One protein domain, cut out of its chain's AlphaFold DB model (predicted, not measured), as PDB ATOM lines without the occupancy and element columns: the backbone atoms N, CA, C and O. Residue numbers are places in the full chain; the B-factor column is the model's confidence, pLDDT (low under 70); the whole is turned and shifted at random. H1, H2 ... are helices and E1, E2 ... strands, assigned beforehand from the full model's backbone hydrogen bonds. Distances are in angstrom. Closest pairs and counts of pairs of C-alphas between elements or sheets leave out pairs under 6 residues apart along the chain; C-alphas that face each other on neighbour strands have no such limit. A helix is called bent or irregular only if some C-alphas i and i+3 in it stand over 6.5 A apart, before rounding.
ATOM      1  N   GLU A   4     -25.044 -41.538  14.483       62.31
ATOM      2  CA  GLU A   4     -24.677 -42.772  15.200       62.31
ATOM      3  C   GLU A   4     -23.416 -43.458  14.641       62.31
ATOM      4  O   GLU A   4     -22.653 -44.073  15.387       62.31
ATOM      5  N   ASP A   5     -23.164 -43.347  13.333       75.38
ATOM      6  CA  ASP A   5     -21.959 -43.905  12.712       75.38
ATOM      7  C   ASP A   5     -20.724 -43.068  13.087       75.38
ATOM      8  O   ASP A   5     -19.652 -43.618  13.334       75.38
ATOM      9  N   LEU A   6     -20.876 -41.740  13.187       75.50
ATOM     10  CA  LEU A   6     -19.798 -40.833  13.587       75.50
ATOM     11  C   LEU A   6     -19.357 -41.092  15.033       75.50
ATOM     12  O   LEU A   6     -18.164 -41.198  15.305       75.50
ATOM     13  N   GLU A   7     -20.308 -41.235  15.956       79.69
ATOM     14  CA  GLU A   7     -20.025 -41.489  17.373       79.69
ATOM     15  C   GLU A   7     -19.239 -42.784  17.596       79.69
ATOM     16  O   GLU A   7     -18.276 -42.807  18.370       79.69
ATOM     17  N   LYS A   8     -19.598 -43.858  16.880       81.31
ATOM     18  CA  LYS A   8     -18.865 -45.132  16.933       81.31
ATOM     19  C   LYS A   8     -17.430 -44.976  16.439       81.31
ATOM     20  O   LYS A   8     -16.503 -45.463  17.079       81.31
ATOM     21  N   VAL A   9     -17.232 -44.257  15.335       81.00
ATOM     22  CA  VAL A   9     -15.896 -44.015  14.770       81.00
ATOM     23  C   VAL A   9     -15.031 -43.189  15.714       81.00
ATOM     24  O   VAL A   9     -13.869 -43.526  15.927       81.00
ATOM     25  N   LEU A  10     -15.592 -42.149  16.330       81.25
ATOM     26  CA  LEU A  10     -14.881 -41.330  17.314       81.25
ATOM     27  C   LEU A  10     -14.544 -42.115  18.580       81.25
ATOM     28  O   LEU A  10     -13.462 -41.951  19.141       81.25
ATOM     29  N   THR A  11     -15.446 -42.994  19.018       82.06
ATOM     30  CA  THR A  11     -15.193 -43.895  20.147       82.06
ATOM     31  C   THR A  11     -14.025 -44.830  19.835       82.06
ATOM     32  O   THR A  11     -13.109 -44.948  20.647       82.06
ATOM     33  N   ASN A  12     -14.000 -45.414  18.634       80.62
ATOM     34  CA  ASN A  12     -12.898 -46.261  18.181       80.62
ATOM     35  C   ASN A  12     -11.583 -45.484  18.065       80.62
ATOM     36  O   ASN A  12     -10.556 -45.966  18.534       80.62
ATOM     37  N   TYR A  13     -11.605 -44.275  17.497       80.62
ATOM     38  CA  TYR A  13     -10.431 -43.402  17.443       80.62
ATOM     39  C   TYR A  13      -9.880 -43.136  18.847       80.62
ATOM     40  O   TYR A  13      -8.713 -43.406  19.110       80.62
ATOM     41  N   ASN A  14     -10.726 -42.682  19.776       80.62
ATOM     42  CA  ASN A  14     -10.312 -42.411  21.150       80.62
ATOM     43  C   ASN A  14      -9.733 -43.662  21.824       80.62
ATOM     44  O   ASN A  14      -8.698 -43.567  22.473       80.62
ATOM     45  N   HIS A  15     -10.341 -44.835  21.628       79.19
ATOM     46  CA  HIS A  15      -9.821 -46.093  22.167       79.19
ATOM     47  C   HIS A  15      -8.440 -46.443  21.594       79.19
ATOM     48  O   HIS A  15      -7.533 -46.790  22.347       79.19
ATOM     49  N   LEU A  16      -8.257 -46.325  20.274       76.81
ATOM     50  CA  LEU A  16      -6.980 -46.599  19.609       76.81
ATOM     51  C   LEU A  16      -5.878 -45.663  20.095       76.81
ATOM     52  O   LEU A  16      -4.778 -46.111  20.406       76.81
ATOM     53  N   VAL A  17      -6.172 -44.369  20.190       73.88
ATOM     54  CA  VAL A  17      -5.183 -43.375  20.602       73.88
ATOM     55  C   VAL A  17      -4.880 -43.495  22.104       73.88
ATOM     56  O   VAL A  17      -3.713 -43.470  22.487       73.88
ATOM     57  N   SER A  18      -5.881 -43.738  22.960       73.31
ATOM     58  CA  SER A  18      -5.653 -44.026  24.384       73.31
ATOM     59  C   SER A  18      -4.815 -45.286  24.600       73.31
ATOM     60  O   SER A  18      -3.904 -45.264  25.424       73.31
ATOM     61  N   ALA A  19      -5.066 -46.358  23.840       70.00
ATOM     62  CA  ALA A  19      -4.294 -47.598  23.937       70.00
ATOM     63  C   ALA A  19      -2.858 -47.443  23.415       70.00
ATOM     64  O   ALA A  19      -1.922 -47.954  24.025       70.00
ATOM     65  N   LYS A  20      -2.668 -46.729  22.298       69.19
ATOM     66  CA  LYS A  20      -1.361 -46.588  21.640       69.19
ATOM     67  C   LYS A  20      -0.444 -45.575  22.334       69.19
ATOM     68  O   LYS A  20       0.772 -45.715  22.257       69.19
ATOM     69  N   TYR A  21      -1.010 -44.572  23.005       67.38
ATOM     70  CA  TYR A  21      -0.248 -43.434  23.535       67.38
ATOM     71  C   TYR A  21      -0.477 -43.161  25.028       67.38
ATOM     72  O   TYR A  21      -0.108 -42.094  25.511       67.38
ATOM     73  N   SER A  22      -1.090 -44.100  25.760       59.62
ATOM     74  CA  SER A  22      -1.378 -43.990  27.202       59.62
ATOM     75  C   SER A  22      -2.111 -42.697  27.593       59.62
ATOM     76  O   SER A  22      -1.958 -42.187  28.705       59.62
ATOM     77  N   ALA A  23      -2.902 -42.137  26.673       57.88
ATOM     78  CA  ALA A  23      -3.645 -40.905  26.897       57.88
ATOM     79  C   ALA A  23      -4.874 -41.189  27.775       57.88
ATOM     80  O   ALA A  23      -5.774 -41.938  27.387       57.88
ATOM     81  N   THR A  24      -4.922 -40.577  28.960       49.22
ATOM     82  CA  THR A  24      -5.980 -40.774  29.969       49.22
ATOM     83  C   THR A  24      -7.276 -40.014  29.675       49.22
ATOM     84  O   THR A  24      -8.272 -40.214  30.366       49.22
ATOM     85  N   GLN A  25      -7.299 -39.151  28.656       54.75
ATOM     86  CA  GLN A  25      -8.449 -38.311  28.321       54.75
ATOM     87  C   GLN A  25      -8.976 -38.598  26.914       54.75
ATOM     88  O   GLN A  25      -8.211 -38.894  25.998       54.75
ATOM     89  N   ARG A  26     -10.302 -38.482  26.743       56.72
ATOM     90  CA  ARG A  26     -10.955 -38.510  25.427       56.72
ATOM     91  C   ARG A  26     -10.403 -37.368  24.588       56.72
ATOM     92  O   ARG A  26     -10.570 -36.206  24.944       56.72
ATOM     93  N   LEU A  27      -9.766 -37.718  23.480       67.88
ATOM     94  CA  LEU A  27      -9.084 -36.751  22.639       67.88
ATOM     95  C   LEU A  27     -10.030 -36.039  21.696       67.88
ATOM     96  O   LEU A  27      -9.743 -34.907  21.358       67.88
ATOM     97  N   VAL A  28     -11.139 -36.647  21.276       72.56
ATOM     98  CA  VAL A  28     -12.109 -36.004  20.379       72.56
ATOM     99  C   VAL A  28     -13.529 -36.197  20.888       72.56
ATOM    100  O   VAL A  28     -13.929 -37.309  21.245       72.56
ATOM    101  N   VAL A  29     -14.292 -35.106  20.898       72.06
ATOM    102  CA  VAL A  29     -15.679 -35.027  21.357       72.06
ATOM    103  C   VAL A  29     -16.511 -34.266  20.320       72.06
ATOM    104  O   VAL A  29     -16.020 -33.358  19.647       72.06
ATOM    105  N   ILE A  30     -17.784 -34.633  20.180       73.12
ATOM    106  CA  ILE A  30     -18.749 -33.843  19.411       73.12
ATOM    107  C   ILE A  30     -19.187 -32.667  20.289       73.12
ATOM    108  O   ILE A  30     -19.818 -32.870  21.326       73.12
ATOM    109  N   ASP A  31     -18.870 -31.441  19.878       71.62
ATOM    110  CA  ASP A  31     -19.451 -30.236  20.465       71.62
ATOM    111  C   ASP A  31     -20.823 -30.000  19.824       71.62
ATOM    112  O   ASP A  31     -20.944 -29.427  18.738       71.62
ATOM    113  N   TYR A  32     -21.875 -30.456  20.503       72.50
ATOM    114  CA  TYR A  32     -23.259 -30.317  20.042       72.50
ATOM    115  C   TYR A  32     -23.732 -28.863  19.934       72.50
ATOM    116  O   TYR A  32     -24.640 -28.587  19.151       72.50
ATOM    117  N   SER A  33     -23.123 -27.934  20.680       71.69
ATOM    118  CA  SER A  33     -23.517 -26.520  20.670       71.69
ATOM    119  C   SER A  33     -23.081 -25.822  19.383       71.69
ATOM    120  O   SER A  33     -23.829 -25.035  18.807       71.69
ATOM    121  N   LYS A  34     -21.890 -26.174  18.891       66.31
ATOM    122  CA  LYS A  34     -21.295 -25.624  17.667       66.31
ATOM    123  C   LYS A  34     -21.420 -26.558  16.463       66.31
ATOM    124  O   LYS A  34     -21.100 -26.153  15.351       66.31
ATOM    125  N   ARG A  35     -21.895 -27.793  16.672       66.44
ATOM    126  CA  ARG A  35     -21.923 -28.890  15.685       66.44
ATOM    127  C   ARG A  35     -20.549 -29.166  15.060       66.44
ATOM    128  O   ARG A  35     -20.466 -29.533  13.891       66.44
ATOM    129  N   VAL A  36     -19.483 -29.008  15.841       65.75
ATOM    130  CA  VAL A  36     -18.100 -29.258  15.405       65.75
ATOM    131  C   VAL A  36     -17.485 -30.397  16.198       65.75
ATOM    132  O   VAL A  36     -17.885 -30.687  17.325       65.75
ATOM    133  N   LEU A  37     -16.487 -31.049  15.608       69.50
ATOM    134  CA  LEU A  37     -15.638 -31.985  16.334       69.50
ATOM    135  C   LEU A  37     -14.532 -31.182  17.008       69.50
ATOM    136  O   LEU A  37     -13.751 -30.518  16.324       69.50
ATOM    137  N   ALA A  38     -14.502 -31.227  18.335       63.88
ATOM    138  CA  ALA A  38     -13.512 -30.554  19.161       63.88
ATOM    139  C   ALA A  38     -12.616 -31.602  19.818       63.88
ATOM    140  O   ALA A  38     -13.103 -32.606  20.341       63.88
ATOM    141  N   GLY A  39     -11.303 -31.394  19.781       72.00
ATOM    142  CA  GLY A  39     -10.397 -32.387  20.325       72.00
ATOM    143  C   GLY A  39      -8.930 -32.143  20.044       72.00
ATOM    144  O   GLY A  39      -8.485 -31.001  19.975       72.00
ATOM    145  N   GLY A  40      -8.191 -33.235  19.863       76.88
ATOM    146  CA  GLY A  40      -6.784 -33.217  19.534       76.88
ATOM    147  C   GLY A  40      -6.358 -34.353  18.607       76.88
ATOM    148  O   GLY A  40      -6.834 -35.491  18.688       76.88
ATOM    149  N   LEU A  41      -5.441 -34.013  17.709       80.56
ATOM    150  CA  LEU A  41      -4.783 -34.937  16.800       80.56
ATOM    151  C   LEU A  41      -3.490 -35.426  17.454       80.56
ATOM    152  O   LEU A  41      -2.623 -34.614  17.785       80.56
ATOM    153  N   CYS A  42      -3.356 -36.739  17.640       83.00
ATOM    154  CA  CYS A  42      -2.094 -37.311  18.095       83.00
ATOM    155  C   CYS A  42      -1.104 -37.352  16.930       83.00
ATOM    156  O   CYS A  42      -1.393 -37.911  15.870       83.00
ATOM    157  N   VAL A  43       0.061 -36.749  17.135       87.88
ATOM    158  CA  VAL A  43       1.125 -36.662  16.145       87.88
ATOM    159  C   VAL A  43       2.441 -37.089  16.776       87.88
ATOM    160  O   VAL A  43       2.726 -36.804  17.942       87.88
ATOM    161  N   LYS A  44       3.264 -37.772  15.991       90.25
ATOM    162  CA  LYS A  44       4.653 -38.035  16.332       90.25
ATOM    163  C   LYS A  44       5.490 -36.822  15.955       90.25
ATOM    164  O   LYS A  44       5.358 -36.301  14.855       90.25
ATOM    165  N   ILE A  45       6.364 -36.385  16.841       90.38
ATOM    166  CA  ILE A  45       7.319 -35.310  16.605       90.38
ATOM    167  C   ILE A  45       8.696 -35.940  16.486       90.38
ATOM    168  O   ILE A  45       9.132 -36.634  17.401       90.38
ATOM    169  N   GLU A  46       9.367 -35.670  15.377       90.44
ATOM    170  CA  GLU A  46      10.734 -36.082  15.087       90.44
ATOM    171  C   GLU A  46      11.507 -34.859  14.577       90.44
ATOM    172  O   GLU A  46      11.581 -34.618  13.376       90.44
ATOM    173  N   LEU A  47      12.030 -34.054  15.505       87.19
ATOM    174  CA  LEU A  47      12.727 -32.799  15.198       87.19
ATOM    175  C   LEU A  47      14.196 -32.859  15.597       87.19
ATOM    176  O   LEU A  47      14.556 -33.464  16.607       87.19
ATOM    177  N   THR A  48      15.017 -32.149  14.844       83.50
ATOM    178  CA  THR A  48      16.451 -31.981  15.013       83.50
ATOM    179  C   THR A  48      16.754 -30.507  15.289       83.50
ATOM    180  O   THR A  48      16.952 -29.696  14.391       83.50
ATOM    181  N   SER A  49      16.829 -30.136  16.567       75.62
ATOM    182  CA  SER A  49      17.133 -28.760  16.963       75.62
ATOM    183  C   SER A  49      18.634 -28.584  17.205       75.62
ATOM    184  O   SER A  49      19.166 -29.190  18.143       75.62
ATOM    185  N   PRO A  50      19.339 -27.733  16.441       74.56
ATOM    186  CA  PRO A  50      20.696 -27.352  16.792       74.56
ATOM    187  C   PRO A  50      20.676 -26.442  18.028       74.56
ATOM    188  O   PRO A  50      19.901 -25.491  18.113       74.56
ATOM    189  N   VAL A  51      21.548 -26.725  18.986       74.25
ATOM    190  CA  VAL A  51      21.838 -25.886  20.147       74.25
ATOM    191  C   VAL A  51      23.260 -25.379  19.986       74.25
ATOM    192  O   VAL A  51      24.221 -26.146  20.016       74.25
ATOM    193  N   ILE A  52      23.394 -24.074  19.782       79.06
ATOM    194  CA  ILE A  52      24.689 -23.423  19.618       79.06
ATOM    195  C   ILE A  52      25.119 -22.893  20.980       79.06
ATOM    196  O   ILE A  52      24.466 -22.019  21.545       79.06
ATOM    197  N   THR A  53      26.230 -23.401  21.498       81.75
ATOM    198  CA  THR A  53      26.877 -22.857  22.693       81.75
ATOM    199  C   THR A  53      28.088 -22.052  22.264       81.75
ATOM    200  O   THR A  53      28.960 -22.561  21.555       81.75
ATOM    201  N   GLN A  54      28.161 -20.804  22.703       86.12
ATOM    202  CA  GLN A  54      29.315 -19.956  22.464       86.12
ATOM    203  C   GLN A  54      30.080 -19.781  23.771       86.12
ATOM    204  O   GLN A  54      29.582 -19.193  24.727       86.12
ATOM    205  N   SER A  55      31.299 -20.299  23.791       85.50
ATOM    206  CA  SER A  55      32.220 -20.190  24.912       85.50
ATOM    207  C   SER A  55      33.294 -19.172  24.571       85.50
ATOM    208  O   SER A  55      33.855 -19.179  23.477       85.50
ATOM    209  N   ARG A  56      33.603 -18.290  25.516       88.00
ATOM    210  CA  ARG A  56      34.676 -17.309  25.374       88.00
ATOM    211  C   ARG A  56      35.838 -17.751  26.247       88.00
ATOM    212  O   ARG A  56      35.670 -17.886  27.454       88.00
ATOM    213  N   THR A  57      36.989 -17.993  25.637       87.81
ATOM    214  CA  THR A  57      38.179 -18.487  26.331       87.81
ATOM    215  C   THR A  57      39.364 -17.579  26.032       87.81
ATOM    216  O   THR A  57      39.548 -17.132  24.902       87.81
ATOM    217  N   ASN A  58      40.175 -17.294  27.049       87.12
ATOM    218  CA  ASN A  58      41.412 -16.539  26.884       87.12
ATOM    219  C   ASN A  58      42.576 -17.518  26.739       87.12
ATOM    220  O   ASN A  58      42.890 -18.244  27.679       87.12
ATOM    221  N   ILE A  59      43.222 -17.522  25.576       82.62
ATOM    222  CA  ILE A  59      44.415 -18.327  25.308       82.62
ATOM    223  C   ILE A  59      45.562 -17.355  25.031       82.62
ATOM    224  O   ILE A  59      45.510 -16.589  24.075       82.62
ATOM    225  N   PHE A  60      46.578 -17.350  25.899       85.69
ATOM    226  CA  PHE A  60      47.762 -16.478  25.793       85.69
ATOM    227  C   PHE A  60      47.446 -14.976  25.631       85.69
ATOM    228  O   PHE A  60      48.076 -14.280  24.844       85.69
ATOM    229  N   GLY A  61      46.444 -14.467  26.353       83.88
ATOM    230  CA  GLY A  61      46.034 -13.057  26.273       83.88
ATOM    231  C   GLY A  61      45.146 -12.713  25.072       83.88
ATOM    232  O   GLY A  61      44.571 -11.626  25.040       83.88
ATOM    233  N   PHE A  62      44.948 -13.641  24.132       79.31
ATOM    234  CA  PHE A  62      43.961 -13.506  23.067       79.31
ATOM    235  C   PHE A  62      42.617 -14.048  23.519       79.31
ATOM    236  O   PHE A  62      42.510 -15.154  24.052       79.31
ATOM    237  N   CYS A  63      41.574 -13.267  23.266       86.62
ATOM    238  CA  CYS A  63      40.218 -13.674  23.555       86.62
ATOM    239  C   CYS A  63      39.624 -14.400  22.349       86.62
ATOM    240  O   CYS A  63      39.367 -13.788  21.314       86.62
ATOM    241  N   ILE A  64      39.420 -15.704  22.486       87.12
ATOM    242  CA  ILE A  64      38.940 -16.579  21.423       87.12
ATOM    243  C   ILE A  64      37.495 -16.965  21.726       87.12
ATOM    244  O   ILE A  64      37.163 -17.408  22.827       87.12
ATOM    245  N   ASN A  65      36.631 -16.809  20.728       86.88
ATOM    246  CA  ASN A  65      35.270 -17.322  20.770       86.88
ATOM    247  C   ASN A  65      35.262 -18.724  20.160       86.88
ATOM    248  O   ASN A  65      35.546 -18.892  18.977       86.88
ATOM    249  N   ILE A  66      34.933 -19.721  20.971       85.44
ATOM    250  CA  ILE A  66      34.723 -21.098  20.539       85.44
ATOM    251  C   ILE A  66      33.219 -21.296  20.409       85.44
ATOM    252  O   ILE A  66      32.477 -21.185  21.385       85.44
ATOM    253  N   GLN A  67      32.765 -21.584  19.197       89.06
ATOM    254  CA  GLN A  67      31.383 -21.954  18.936       89.06
ATOM    255  C   GLN A  67      31.300 -23.476  18.835       89.06
ATOM    256  O   GLN A  67      31.962 -24.087  17.998       89.06
ATOM    257  N   SER A  68      30.486 -24.090  19.685       82.31
ATOM    258  CA  SER A  68      30.170 -25.515  19.617       82.31
ATOM    259  C   SER A  68      28.704 -25.677  19.243       82.31
ATOM    260  O   SER A  68      27.838 -24.966  19.751       82.31
ATOM    261  N   VAL A  69      28.428 -26.593  18.319       81.06
ATOM    262  CA  VAL A  69      27.072 -26.889  17.856       81.06
ATOM    263  C   VAL A  69      26.724 -28.292  18.323       81.06
ATOM    264  O   VAL A  69      27.370 -29.262  17.932       81.06
ATOM    265  N   PHE A  70      25.710 -28.388  19.171       79.38
ATOM    266  CA  PHE A  70      25.103 -29.640  19.592       79.38
ATOM    267  C   PHE A  70      23.810 -29.850  18.817       79.38
ATOM    268  O   PHE A  70      23.136 -28.889  18.462       79.38
ATOM    269  N   THR A  71      23.431 -31.099  18.593       78.56
ATOM    270  CA  THR A  71      22.177 -31.425  17.915       78.56
ATOM    271  C   THR A  71      21.289 -32.203  18.869       78.56
ATOM    272  O   THR A  71      21.618 -33.325  19.249       78.56
ATOM    273  N   PHE A  72      20.159 -31.615  19.256       79.25
ATOM    274  CA  PHE A  72      19.163 -32.270  20.090       79.25
ATOM    275  C   PHE A  72      18.077 -32.885  19.210       79.25
ATOM    276  O   PHE A  72      17.464 -32.193  18.398       79.25
ATOM    277  N   ARG A  73      17.832 -34.189  19.366       82.31
ATOM    278  CA  ARG A  73      16.771 -34.896  18.643       82.31
ATOM    279  C   ARG A  73      15.581 -35.122  19.561       82.31
ATOM    280  O   ARG A  73      15.697 -35.814  20.569       82.31
ATOM    281  N   ILE A  74      14.439 -34.554  19.197       83.88
ATOM    282  CA  ILE A  74      13.163 -34.770  19.872       83.88
ATOM    283  C   ILE A  74      12.452 -35.907  19.150       83.88
ATOM    284  O   ILE A  74      12.213 -35.807  17.952       83.88
ATOM    285  N   ASN A  75      12.105 -36.966  19.880       86.00
ATOM    286  CA  ASN A  75      11.285 -38.070  19.389       86.00
ATOM    287  C   ASN A  75      10.198 -38.364  20.427       86.00
ATOM    288  O   ASN A  75      10.473 -38.989  21.450       86.00
ATOM    289  N   SER A  76       8.994 -37.835  20.215       85.31
ATOM    290  CA  SER A  76       7.902 -37.915  21.192       85.31
ATOM    291  C   SER A  76       6.534 -37.892  20.514       85.31
ATOM    292  O   SER A  76       6.420 -37.496  19.358       85.31
ATOM    293  N   TYR A  77       5.489 -38.290  21.237       85.00
ATOM    294  CA  TYR A  77       4.104 -38.127  20.804       85.00
ATOM    295  C   TYR A  77       3.461 -36.956  21.529       85.00
ATOM    296  O   TYR A  77       3.630 -36.782  22.736       85.00
ATOM    297  N   VAL A  78       2.704 -36.162  20.784       82.81
ATOM    298  CA  VAL A  78       1.986 -35.003  21.304       82.81
ATOM    299  C   VAL A  78       0.591 -34.982  20.719       82.81
ATOM    300  O   VAL A  78       0.374 -35.303  19.556       82.81
ATOM    301  N   THR A  79      -0.360 -34.552  21.536       80.25
ATOM    302  CA  THR A  79      -1.695 -34.204  21.066       80.25
ATOM    303  C   THR A  79      -1.737 -32.710  20.765       80.25
ATOM    304  O   THR A  79      -1.570 -31.899  21.676       80.25
ATOM    305  N   ILE A  80      -1.974 -32.343  19.506       81.12
ATOM    306  CA  ILE A  80      -2.206 -30.949  19.109       81.12
ATOM    307  C   ILE A  80      -3.717 -30.697  19.128       81.12
ATOM    308  O   ILE A  80      -4.438 -31.483  18.509       81.12
ATOM    309  N   PRO A  81      -4.214 -29.641  19.802       76.38
ATOM    310  CA  PRO A  81      -5.614 -29.236  19.704       76.38
ATOM    311  C   PRO A  81      -6.049 -29.094  18.245       76.38
ATOM    312  O   PRO A  81      -5.295 -28.596  17.417       76.38
ATOM    313  N   PHE A  82      -7.249 -29.547  17.915       75.56
ATOM    314  CA  PHE A  82      -7.677 -29.655  16.528       75.56
ATOM    315  C   PHE A  82      -9.168 -29.329  16.347       75.56
ATOM    316  O   PHE A  82      -9.993 -29.619  17.220       75.56
ATOM    317  N   GLN A  83      -9.496 -28.752  15.185       71.25
ATOM    318  CA  GLN A  83     -10.849 -28.455  14.699       71.25
ATOM    319  C   GLN A  83     -11.043 -29.033  13.300       71.25
ATOM    320  O   GLN A  83     -10.106 -29.071  12.518       71.25
ATOM    321  N   THR A  84     -12.251 -29.493  12.977       72.56
ATOM    322  CA  THR A  84     -12.548 -30.382  11.832       72.56
ATOM    323  C   THR A  84     -12.087 -29.876  10.458       72.56
ATOM    324  O   THR A  84     -11.833 -30.676   9.559       72.56
ATOM    325  N   ASP A  85     -11.984 -28.565  10.316       80.19
ATOM    326  CA  ASP A  85     -11.663 -27.778   9.129       80.19
ATOM    327  C   ASP A  85     -10.206 -27.301   9.067       80.19
ATOM    328  O   ASP A  85      -9.819 -26.622   8.120       80.19
ATOM    329  N   LEU A  86      -9.385 -27.686  10.040       85.44
ATOM    330  CA  LEU A  86      -8.031 -27.178  10.186       85.44
ATOM    331  C   LEU A  86      -7.084 -27.818   9.160       85.44
ATOM    332  O   LEU A  86      -6.921 -29.042   9.088       85.44
ATOM    333  N   SER A  87      -6.465 -26.960   8.356       91.38
ATOM    334  CA  SER A  87      -5.529 -27.312   7.289       91.38
ATOM    335  C   SER A  87      -4.141 -27.677   7.818       91.38
ATOM    336  O   SER A  87      -3.752 -27.326   8.931       91.38
ATOM    337  N   VAL A  88      -3.324 -28.355   7.010       92.50
ATOM    338  CA  VAL A  88      -1.926 -28.653   7.375       92.50
ATOM    339  C   VAL A  88      -1.132 -27.379   7.684       92.50
ATOM    340  O   VAL A  88      -0.346 -27.375   8.631       92.50
ATOM    341  N   ALA A  89      -1.345 -26.294   6.934       92.25
ATOM    342  CA  ALA A  89      -0.685 -25.012   7.186       92.25
ATOM    343  C   ALA A  89      -1.018 -24.453   8.578       92.25
ATOM    344  O   ALA A  89      -0.119 -24.069   9.332       92.25
ATOM    345  N   GLU A  90      -2.298 -24.460   8.950       91.31
ATOM    346  CA  GLU A  90      -2.754 -24.016  10.271       91.31
ATOM    347  C   GLU A  90      -2.238 -24.936  11.379       91.31
ATOM    348  O   GLU A  90      -1.829 -24.461  12.439       91.31
ATOM    349  N   LEU A  91      -2.177 -26.244  11.119       90.06
ATOM    350  CA  LEU A  91      -1.676 -27.226  12.075       90.06
ATOM    351  C   LEU A  91      -0.186 -27.004  12.361       90.06
ATOM    352  O   LEU A  91       0.236 -27.021  13.517       90.06
ATOM    353  N   ILE A  92       0.609 -26.736  11.320       91.25
ATOM    354  CA  ILE A  92       2.024 -26.368  11.455       91.25
ATOM    355  C   ILE A  92       2.164 -25.055  12.234       91.25
ATOM    356  O   ILE A  92       3.032 -24.956  13.102       91.25
ATOM    357  N   ALA A  93       1.325 -24.053  11.961       90.12
ATOM    358  CA  ALA A  93       1.366 -22.779  12.675       90.12
ATOM    359  C   ALA A  93       1.056 -22.950  14.174       90.12
ATOM    360  O   ALA A  93       1.797 -22.439  15.019       90.12
ATOM    361  N   GLN A  94       0.019 -23.723  14.514       88.19
ATOM    362  CA  GLN A  94      -0.319 -24.050  15.902       88.19
ATOM    363  C   GLN A  94       0.798 -24.827  16.592       88.19
ATOM    364  O   GLN A  94       1.170 -24.499  17.718       88.19
ATOM    365  N   PHE A  95       1.379 -25.808  15.903       88.62
ATOM    366  CA  PHE A  95       2.511 -26.579  16.398       88.62
ATOM    367  C   PHE A  95       3.726 -25.693  16.700       88.62
ATOM    368  O   PHE A  95       4.268 -25.731  17.806       88.62
ATOM    369  N   LYS A  96       4.130 -24.841  15.747       88.62
ATOM    370  CA  LYS A  96       5.245 -23.903  15.936       88.62
ATOM    371  C   LYS A  96       5.000 -22.968  17.117       88.62
ATOM    372  O   LYS A  96       5.928 -22.720  17.883       88.62
ATOM    373  N   ASN A  97       3.769 -22.492  17.294       87.38
ATOM    374  CA  ASN A  97       3.405 -21.644  18.426       87.38
ATOM    375  C   ASN A  97       3.482 -22.406  19.763       87.38
ATOM    376  O   ASN A  97       4.110 -21.931  20.708       87.38
ATOM    377  N   LEU A  98       2.918 -23.619  19.822       84.56
ATOM    378  CA  LEU A  98       2.895 -24.460  21.025       84.56
ATOM    379  C   LEU A  98       4.307 -24.788  21.530       84.56
ATOM    380  O   LEU A  98       4.569 -24.717  22.729       84.56
ATOM    381  N   PHE A  99       5.223 -25.094  20.610       82.69
ATOM    382  CA  PHE A  99       6.610 -25.452  20.925       82.69
ATOM    383  C   PHE A  99       7.594 -24.283  20.832       82.69
ATOM    384  O   PHE A  99       8.794 -24.487  21.000       82.69
ATOM    385  N   ARG A 100       7.106 -23.061  20.574       84.19
ATOM    386  CA  ARG A 100       7.925 -21.850  20.378       84.19
ATOM    387  C   ARG A 100       9.064 -22.056  19.367       84.19
ATOM    388  O   ARG A 100      10.178 -21.569  19.555       84.19
ATOM    389  N   ILE A 101       8.785 -22.791  18.292       81.44
ATOM    390  CA  ILE A 101       9.748 -23.059  17.221       81.44
ATOM    391  C   ILE A 101       9.929 -21.782  16.399       81.44
ATOM    392  O   ILE A 101       8.956 -21.173  15.950       81.44
ATOM    393  N   VAL A 102      11.184 -21.394  16.171       77.81
ATOM    394  CA  VAL A 102      11.536 -20.220  15.362       77.81
ATOM    395  C   VAL A 102      10.966 -20.377  13.949       77.81
ATOM    396  O   VAL A 102      11.121 -21.425  13.319       77.81
ATOM    397  N   GLN A 103      10.305 -19.334  13.433       65.44
ATOM    398  CA  GLN A 103       9.547 -19.405  12.176       65.44
ATOM    399  C   GLN A 103      10.375 -19.888  10.976       65.44
ATOM    400  O   GLN A 103       9.816 -20.561  10.107       65.44
ATOM    401  N   SER A 104      11.682 -19.609  10.968       68.94
ATOM    402  CA  SER A 104      12.630 -19.989   9.914       68.94
ATOM    403  C   SER A 104      12.829 -21.494   9.753       68.94
ATOM    404  O   SER A 104      13.249 -21.925   8.683       68.94
ATOM    405  N   ASN A 105      12.543 -22.300  10.779       74.75
ATOM    406  CA  ASN A 105      12.755 -23.739  10.687       74.75
ATOM    407  C   ASN A 105      11.620 -24.363   9.862       74.75
ATOM    408  O   ASN A 105      10.442 -24.206  10.227       74.75
ATOM    409  N   PRO A 106      11.924 -25.038   8.738       85.06
ATOM    410  CA  PRO A 106      10.901 -25.733   7.980       85.06
ATOM    411  C   PRO A 106      10.341 -26.863   8.843       85.06
ATOM    412  O   PRO A 106      11.081 -27.546   9.538       85.06
ATOM    413  N   ILE A 107       9.021 -27.026   8.828       90.00
ATOM    414  CA  ILE A 107       8.341 -28.144   9.478       90.00
ATOM    415  C   ILE A 107       7.414 -28.743   8.436       90.00
ATOM    416  O   ILE A 107       6.633 -28.034   7.803       90.00
ATOM    417  N   TYR A 108       7.523 -30.047   8.263       91.94
ATOM    418  CA  TYR A 108       6.769 -30.842   7.319       91.94
ATOM    419  C   TYR A 108       5.915 -31.841   8.087       91.94
ATOM    420  O   TYR A 108       6.353 -32.418   9.085       91.94
ATOM    421  N   VAL A 109       4.703 -32.065   7.591       93.38
ATOM    422  CA  VAL A 109       3.805 -33.094   8.112       93.38
ATOM    423  C   VAL A 109       3.769 -34.238   7.117       93.38
ATOM    424  O   VAL A 109       3.538 -34.033   5.924       93.38
ATOM    425  N   PHE A 110       3.999 -35.446   7.612       93.56
ATOM    426  CA  PHE A 110       3.953 -36.669   6.829       93.56
ATOM    427  C   PHE A 110       2.864 -37.594   7.358       93.56
ATOM    428  O   PHE A 110       2.718 -37.771   8.564       93.56
ATOM    429  N   GLU A 111       2.133 -38.229   6.449       93.44
ATOM    430  CA  GLU A 111       1.446 -39.486   6.726       93.44
ATOM    431  C   GLU A 111       2.489 -40.602   6.644       93.44
ATOM    432  O   GLU A 111       3.075 -40.834   5.586       93.44
ATOM    433  N   LYS A 112       2.729 -41.279   7.763       91.62
ATOM    434  CA  LYS A 112       3.587 -42.455   7.831       91.62
ATOM    435  C   LYS A 112       2.714 -43.700   7.841       91.62
ATOM    436  O   LYS A 112       1.806 -43.800   8.660       91.62
ATOM    437  N   SER A 113       3.010 -44.650   6.963       90.69
ATOM    438  CA  SER A 113       2.379 -45.968   6.924       90.69
ATOM    439  C   SER A 113       3.444 -47.028   7.143       90.69
ATOM    440  O   SER A 113       4.450 -47.042   6.437       90.69
ATOM    441  N   THR A 114       3.200 -47.939   8.079       86.00
ATOM    442  CA  THR A 114       4.062 -49.112   8.279       86.00
ATOM    443  C   THR A 114       3.368 -50.329   7.680       86.00
ATOM    444  O   THR A 114       2.216 -50.593   8.008       86.00
ATOM    445  N   LYS A 115       4.018 -51.043   6.758       83.12
ATOM    446  CA  LYS A 115       3.491 -52.278   6.160       83.12
ATOM    447  C   LYS A 115       4.579 -53.345   6.199       83.12
ATOM    448  O   LYS A 115       5.462 -53.371   5.349       83.12
ATOM    449  N   GLY A 116       4.525 -54.221   7.201       81.56
ATOM    450  CA  GLY A 116       5.591 -55.198   7.431       81.56
ATOM    451  C   GLY A 116       6.911 -54.506   7.789       81.56
ATOM    452  O   GLY A 116       6.960 -53.752   8.758       81.56
ATOM    453  N   SER A 117       7.966 -54.759   7.009       79.75
ATOM    454  CA  SER A 117       9.274 -54.101   7.153       79.75
ATOM    455  C   SER A 117       9.332 -52.701   6.544       79.75
ATOM    456  O   SER A 117      10.254 -51.946   6.854       79.75
ATOM    457  N   ASP A 118       8.381 -52.358   5.677       78.81
ATOM    458  CA  ASP A 118       8.463 -51.146   4.876       78.81
ATOM    459  C   ASP A 118       7.790 -49.977   5.592       78.81
ATOM    460  O   ASP A 118       6.654 -50.067   6.073       78.81
ATOM    461  N   VAL A 119       8.502 -48.852   5.641       84.31
ATOM    462  CA  VAL A 119       8.008 -47.594   6.199       84.31
ATOM    463  C   VAL A 119       7.890 -46.586   5.069       84.31
ATOM    464  O   VAL A 119       8.887 -46.172   4.483       84.31
ATOM    465  N   LEU A 120       6.659 -46.183   4.774       86.19
ATOM    466  CA  LEU A 120       6.349 -45.232   3.713       86.19
ATOM    467  C   LEU A 120       5.958 -43.891   4.321       86.19
ATOM    468  O   LEU A 120       5.183 -43.844   5.276       86.19
ATOM    469  N   TYR A 121       6.454 -42.809   3.727       89.19
ATOM    470  CA  TYR A 121       6.094 -41.444   4.091       89.19
ATOM    471  C   TYR A 121       5.439 -40.756   2.899       89.19
ATOM    472  O   TYR A 121       5.977 -40.752   1.797       89.19
ATOM    473  N   ARG A 122       4.290 -40.123   3.128       90.25
ATOM    474  CA  ARG A 122       3.656 -39.214   2.173       90.25
ATOM    475  C   ARG A 122       3.633 -37.825   2.781       90.25
ATOM    476  O   ARG A 122       2.994 -37.619   3.812       90.25
ATOM    477  N   ARG A 123       4.316 -36.866   2.153       91.75
ATOM    478  CA  ARG A 123       4.226 -35.462   2.569       91.75
ATOM    479  C   ARG A 123       2.797 -34.975   2.362       91.75
ATOM    480  O   ARG A 123       2.245 -35.143   1.274       91.75
ATOM    481  N   LEU A 124       2.238 -34.351   3.392       93.06
ATOM    482  CA  LEU A 124       0.968 -33.661   3.269       93.06
ATOM    483  C   LEU A 124       1.154 -32.283   2.634       93.06
ATOM    484  O   LEU A 124       2.146 -31.588   2.885       93.06
ATOM    485  N   VAL A 125       0.181 -31.887   1.823       92.44
ATOM    486  CA  VAL A 125       0.132 -30.558   1.205       92.44
ATOM    487  C   VAL A 125      -0.590 -29.591   2.142       92.44
ATOM    488  O   VAL A 125      -1.483 -29.980   2.884       92.44
ATOM    489  N   GLU A 126      -0.215 -28.313   2.102       92.31
ATOM    490  CA  GLU A 126      -0.654 -27.272   3.045       92.31
ATOM    491  C   GLU A 126      -2.175 -27.138   3.214       92.31
ATOM    492  O   GLU A 126      -2.636 -26.838   4.312       92.31
ATOM    493  N   HIS A 127      -2.948 -27.398   2.160       92.44
ATOM    494  CA  HIS A 127      -4.408 -27.272   2.148       92.44
ATOM    495  C   HIS A 127      -5.147 -28.579   2.479       92.44
ATOM    496  O   HIS A 127      -6.377 -28.601   2.477       92.44
ATOM    497  N   GLU A 128      -4.437 -29.688   2.705       91.62
ATOM    498  CA  GLU A 128      -5.091 -30.934   3.103       91.62
ATOM    499  C   GLU A 128      -5.687 -30.806   4.511       91.62
ATOM    500  O   GLU A 128      -5.184 -30.052   5.342       91.62
ATOM    501  N   LEU A 129      -6.753 -31.569   4.772       90.12
ATOM    502  CA  LEU A 129      -7.474 -31.608   6.049       90.12
ATOM    503  C   LEU A 129      -7.135 -32.915   6.791       90.12
ATOM    504  O   LEU A 129      -7.749 -33.954   6.512       90.12
ATOM    505  N   PRO A 130      -6.161 -32.916   7.724       87.94
ATOM    506  CA  PRO A 130      -5.585 -34.148   8.275       87.94
ATOM    507  C   PRO A 130      -6.607 -35.005   9.018       87.94
ATOM    508  O   PRO A 130      -6.630 -36.227   8.920       87.94
ATOM    509  N   PHE A 131      -7.530 -34.383   9.735       83.56
ATOM    510  CA  PHE A 131      -8.491 -35.141  10.523       83.56
ATOM    511  C   PHE A 131      -9.494 -35.921   9.685       83.56
ATOM    512  O   PHE A 131      -9.804 -37.060  10.025       83.56
ATOM    513  N   GLY A 132      -9.949 -35.365   8.560       81.69
ATOM    514  CA  GLY A 132     -10.801 -36.105   7.631       81.69
ATOM    515  C   GLY A 132     -10.115 -37.381   7.137       81.69
ATOM    516  O   GLY A 132     -10.732 -38.446   7.080       81.69
ATOM    517  N   ALA A 133      -8.814 -37.305   6.845       84.94
ATOM    518  CA  ALA A 133      -8.015 -38.474   6.487       84.94
ATOM    519  C   ALA A 133      -7.853 -39.453   7.665       84.94
ATOM    520  O   ALA A 133      -8.061 -40.650   7.478       84.94
ATOM    521  N   CYS A 134      -7.591 -38.961   8.877       83.56
ATOM    522  CA  CYS A 134      -7.476 -39.785  10.081       83.56
ATOM    523  C   CYS A 134      -8.753 -40.587  10.383       83.56
ATOM    524  O   CYS A 134      -8.707 -41.798  10.600       83.56
ATOM    525  N   ILE A 135      -9.917 -39.937  10.312       80.44
ATOM    526  CA  ILE A 135     -11.222 -40.587  10.488       80.44
ATOM    527  C   ILE A 135     -11.445 -41.669   9.427       80.44
ATOM    528  O   ILE A 135     -11.916 -42.763   9.743       80.44
ATOM    529  N   ASN A 136     -11.049 -41.406   8.179       83.19
ATOM    530  CA  ASN A 136     -11.114 -42.402   7.113       83.19
ATOM    531  C   ASN A 136     -10.202 -43.611   7.366       83.19
ATOM    532  O   ASN A 136     -10.573 -44.720   6.991       83.19
ATOM    533  N   TRP A 137      -9.041 -43.434   8.001       86.25
ATOM    534  CA  TRP A 137      -8.171 -44.553   8.381       86.25
ATOM    535  C   TRP A 137      -8.831 -45.434   9.434       86.25
ATOM    536  O   TRP A 137      -8.887 -46.648   9.260       86.25
ATOM    537  N   VAL A 138      -9.417 -44.831  10.472       80.94
ATOM    538  CA  VAL A 138     -10.150 -45.571  11.513       80.94
ATOM    539  C   VAL A 138     -11.317 -46.350  10.907       80.94
ATOM    540  O   VAL A 138     -11.495 -47.525  11.215       80.94
ATOM    541  N   LEU A 139     -12.069 -45.727   9.995       80.38
ATOM    542  CA  LEU A 139     -13.160 -46.373   9.261       80.38
ATOM    543  C   LEU A 139     -12.701 -47.570   8.419       80.38
ATOM    544  O   LEU A 139     -13.440 -48.542   8.282       80.38
ATOM    545  N   ARG A 140     -11.501 -47.495   7.840       82.19
ATOM    546  CA  ARG A 140     -10.909 -48.567   7.024       82.19
ATOM    547  C   ARG A 140     -10.156 -49.612   7.847       82.19
ATOM    548  O   ARG A 140      -9.795 -50.645   7.298       82.19
ATOM    549  N   GLY A 141      -9.937 -49.358   9.137       79.62
ATOM    550  CA  GLY A 141      -9.108 -50.200   9.996       79.62
ATOM    551  C   GLY A 141      -7.601 -50.037   9.762       79.62
ATOM    552  O   GLY A 141      -6.836 -50.902  10.174       79.62
ATOM    553  N   ASP A 142      -7.161 -48.941   9.136       82.88
ATOM    554  CA  ASP A 142      -5.749 -48.643   8.860       82.88
ATOM    555  C   ASP A 142      -5.031 -48.153  10.143       82.88
ATOM    556  O   ASP A 142      -4.728 -46.967  10.291       82.88
ATOM    557  N   GLN A 143      -4.775 -49.049  11.102       79.19
ATOM    558  CA  GLN A 143      -4.194 -48.700  12.416       79.19
ATOM    559  C   GLN A 143      -2.680 -48.414  12.385       79.19
ATOM    560  O   GLN A 143      -2.146 -47.766  13.290       79.19
ATOM    561  N   ASP A 144      -1.992 -48.841  11.324       84.38
ATOM    562  CA  ASP A 144      -0.539 -48.680  11.154       84.38
ATOM    563  C   ASP A 144      -0.133 -47.310  10.589       84.38
ATOM    564  O   ASP A 144       1.034 -47.081  10.243       84.38
ATOM    565  N   LYS A 145      -1.107 -46.403  10.465       89.00
ATOM    566  CA  LYS A 145      -0.904 -45.038   9.996       89.00
ATOM    567  C   LYS A 145      -0.794 -44.056  11.150       89.00
ATOM    568  O   LYS A 145      -1.519 -44.140  12.139       89.00
ATOM    569  N   GLU A 146       0.107 -43.096  11.011       90.44
ATOM    570  CA  GLU A 146       0.269 -42.000  11.963       90.44
ATOM    571  C   GLU A 146       0.759 -40.730  11.270       90.44
ATOM    572  O   GLU A 146       1.376 -40.784  10.205       90.44
ATOM    573  N   TYR A 147       0.496 -39.579  11.885       92.94
ATOM    574  CA  TYR A 147       1.095 -38.324  11.449       92.94
ATOM    575  C   TYR A 147       2.441 -38.108  12.119       92.94
ATOM    576  O   TYR A 147       2.569 -38.298  13.327       92.94
ATOM    577  N   VAL A 148       3.425 -37.673  11.336       93.06
ATOM    578  CA  VAL A 148       4.779 -37.382  11.806       93.06
ATOM    579  C   VAL A 148       5.181 -35.971  11.387       93.06
ATOM    580  O   VAL A 148       5.115 -35.622  10.211       93.06
ATOM    581  N   PHE A 149       5.608 -35.171  12.355       92.94
ATOM    582  CA  PHE A 149       6.144 -33.829  12.185       92.94
ATOM    583  C   PHE A 149       7.659 -33.920  12.144       92.94
ATOM    584  O   PHE A 149       8.262 -34.420  13.094       92.94
ATOM    585  N   ARG A 150       8.261 -33.434  11.061       90.81
ATOM    586  CA  ARG A 150       9.713 -33.432  10.866       90.81
ATOM    587  C   ARG A 150      10.199 -32.093  10.353       90.81
ATOM    588  O   ARG A 150       9.505 -31.444   9.579       90.81
ATOM    589  N   ASP A 151      11.403 -31.706  10.737       87.44
ATOM    590  CA  ASP A 151      12.125 -30.570  10.154       87.44
ATOM    591  C   ASP A 151      12.994 -30.959   8.954       87.44
ATOM    592  O   ASP A 151      13.427 -30.107   8.178       87.44
ATOM    593  N   GLU A 152      13.170 -32.259   8.740       82.75
ATOM    594  CA  GLU A 152      13.919 -32.822   7.625       82.75
ATOM    595  C   GLU A 152      13.041 -33.743   6.773       82.75
ATOM    596  O   GLU A 152      12.131 -34.426   7.256       82.75
ATOM    597  N   TYR A 153      13.334 -33.796   5.476       74.88
ATOM    598  CA  TYR A 153      12.722 -34.779   4.592       74.88
ATOM    599  C   TYR A 153      13.277 -36.179   4.907       74.88
ATOM    600  O   TYR A 153      14.497 -36.348   4.860       74.88
ATOM    601  N   PRO A 154      12.420 -37.190   5.172       63.66
ATOM    602  CA  PRO A 154      12.848 -38.555   5.497       63.66
ATOM    603  C   PRO A 154      13.855 -39.131   4.502       63.66
ATOM    604  O   PRO A 154      14.815 -39.783   4.889       63.66
ATOM    605  N   GLU A 155      13.652 -38.812   3.231       61.47
ATOM    606  CA  GLU A 155      14.413 -39.322   2.100       61.47
ATOM    607  C   GLU A 155      15.839 -38.762   1.994       61.47
ATOM    608  O   GLU A 155      16.678 -39.365   1.332       61.47
ATOM    609  N   ILE A 156      16.169 -37.638   2.643       57.12
ATOM    610  CA  ILE A 156      17.510 -37.044   2.501       57.12
ATOM    611  C   ILE A 156      18.582 -37.981   3.076       57.12
ATOM    612  O   ILE A 156      19.645 -38.125   2.473       57.12
ATOM    613  N   HIS A 157      18.296 -38.664   4.188       54.91
ATOM    614  CA  HIS A 157      19.259 -39.553   4.848       54.91
ATOM    615  C   HIS A 157      19.507 -40.854   4.081       54.91
ATOM    616  O   HIS A 157      20.648 -41.300   4.018       54.91
ATOM    617  N   ASP A 158      18.491 -41.408   3.414       56.66
ATOM    618  CA  ASP A 158      18.620 -42.641   2.611       56.66
ATOM    619  C   ASP A 158      19.415 -42.433   1.306       56.66
ATOM    620  O   ASP A 158      19.859 -43.389   0.652       56.66
ATOM    621  N   TYR A 159      19.593 -41.171   0.911       54.97
ATOM    622  CA  TYR A 159      20.351 -40.759  -0.267       54.97
ATOM    623  C   TYR A 159      21.689 -40.091   0.076       54.97
ATOM    624  O   TYR A 159      22.534 -39.962  -0.816       54.97
ATOM    625  N   MET A 160      21.927 -39.715   1.341       49.00
ATOM    626  CA  MET A 160      23.239 -39.250   1.797       49.00
ATOM    627  C   MET A 160      24.259 -40.387   1.657       49.00
ATOM    628  O   MET A 160      24.175 -41.411   2.324       49.00
ATOM    629  N   GLY A 161      25.218 -40.218   0.745       57.66
ATOM    630  CA  GLY A 161      26.238 -41.225   0.426       57.66
ATOM    631  C   GLY A 161      26.005 -41.986  -0.883       57.66
ATOM    632  O   GLY A 161      26.908 -42.682  -1.338       57.66
TER     633      GLY A 161
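This is residues 4 to 161 of the 232 residues of the protein "(salmon louse) hypothetical protein" of Lepeophtheirus salmonis (UniProt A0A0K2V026). A very long two-stranded hairpin, E2 and E3, runs out as an arm from a small body, and its tip, residues 58 to 63, sticks out free. In the body the other end of this hairpin joins E1, E6, E4 and E5 in a twisted, branched sheet that curls round helix H3, with H1 and H2 also packed on the sheet and the short H4 trailing off near the end of the printed part. The printed part has 158 residues, with four named helices and six named strands, which follow each other along the chain as H1, E1, E2, E3, H2, E4, E5, H3, E6 and H4; the class is mixed, helices and strands, and of the neighbour strands E2 and E6 are parallel and the other pairs antiparallel. The whole is loose, with a radius of gyration of the C-alphas of 20.0 A, and elongated, spanning 78 by 40 by 30 A.

E2, residues 36 to 59, is 64.2 A long, from C-alpha 36 at (-18.100, -29.258, 15.405) to C-alpha 59 at (44.415, -18.327, 25.308), and bends by 54 degrees at residue 44. E3, residues 62 to 83, is 57.4 A long and bends by 69 degrees at residue 77. The other strands are E1, residues 28 to 31; E4, residues 108 to 115, 21.7 A; E5, residues 118 to 123; and E6, residues 145 to 150. H1, residues 4 to 21, is 25.8 A long and begins at (-24.677, -42.772, 15.200). H2 is residues 88 to 98, H3 residues 130 to 140, and H4 residues 154 to 159; H4 is irregular, only just, with C-alphas 154 and 157 6.52 A apart.

E1, E2 and E3 form a meander, each strand the antiparallel neighbour of the one before; N 29 and O 38 are 2.8 A apart, N 51 and O 70 2.7 A. E1 and E6 lie on one side of E2, E3 on the other side. E6 is parallel to E2, with N 44 and O 147 at 2.8 A, and antiparallel to E4, with N 110 and O 148 at 2.8 A. E4 and E5 are an antiparallel hairpin, with N 111 and O 122 at 2.8 A. H1 is on the sheet at a height of 8.9 A, over E1. H1 touches H3 with residues 9 to 13 alone, about perpendicular at 82 degrees; the closest C-alphas, of Tyr 13 and Val 138, are 6.3 A apart. H2 is on the sheet at a height of 7.3 A; its closest C-alpha to E3 is Phe 95, 7.0 A from that of Ile 80. H4 only grazes the sheet with residues 154 to 155. Every O i to N i+4 pair is within hydrogen-bond range in H1, H2 and H3, and 1 of 2 in H4.

The C-alphas farthest apart, of Glu 4 and Phe 60, are 77.8 A apart. The printed part has no cut, and no link is long. Mean pLDDT of the printed part is 80.2; it is under 70 at residue 4 and residues 20 to 27, 34 to 38, 103 to 104 and 154 to 161.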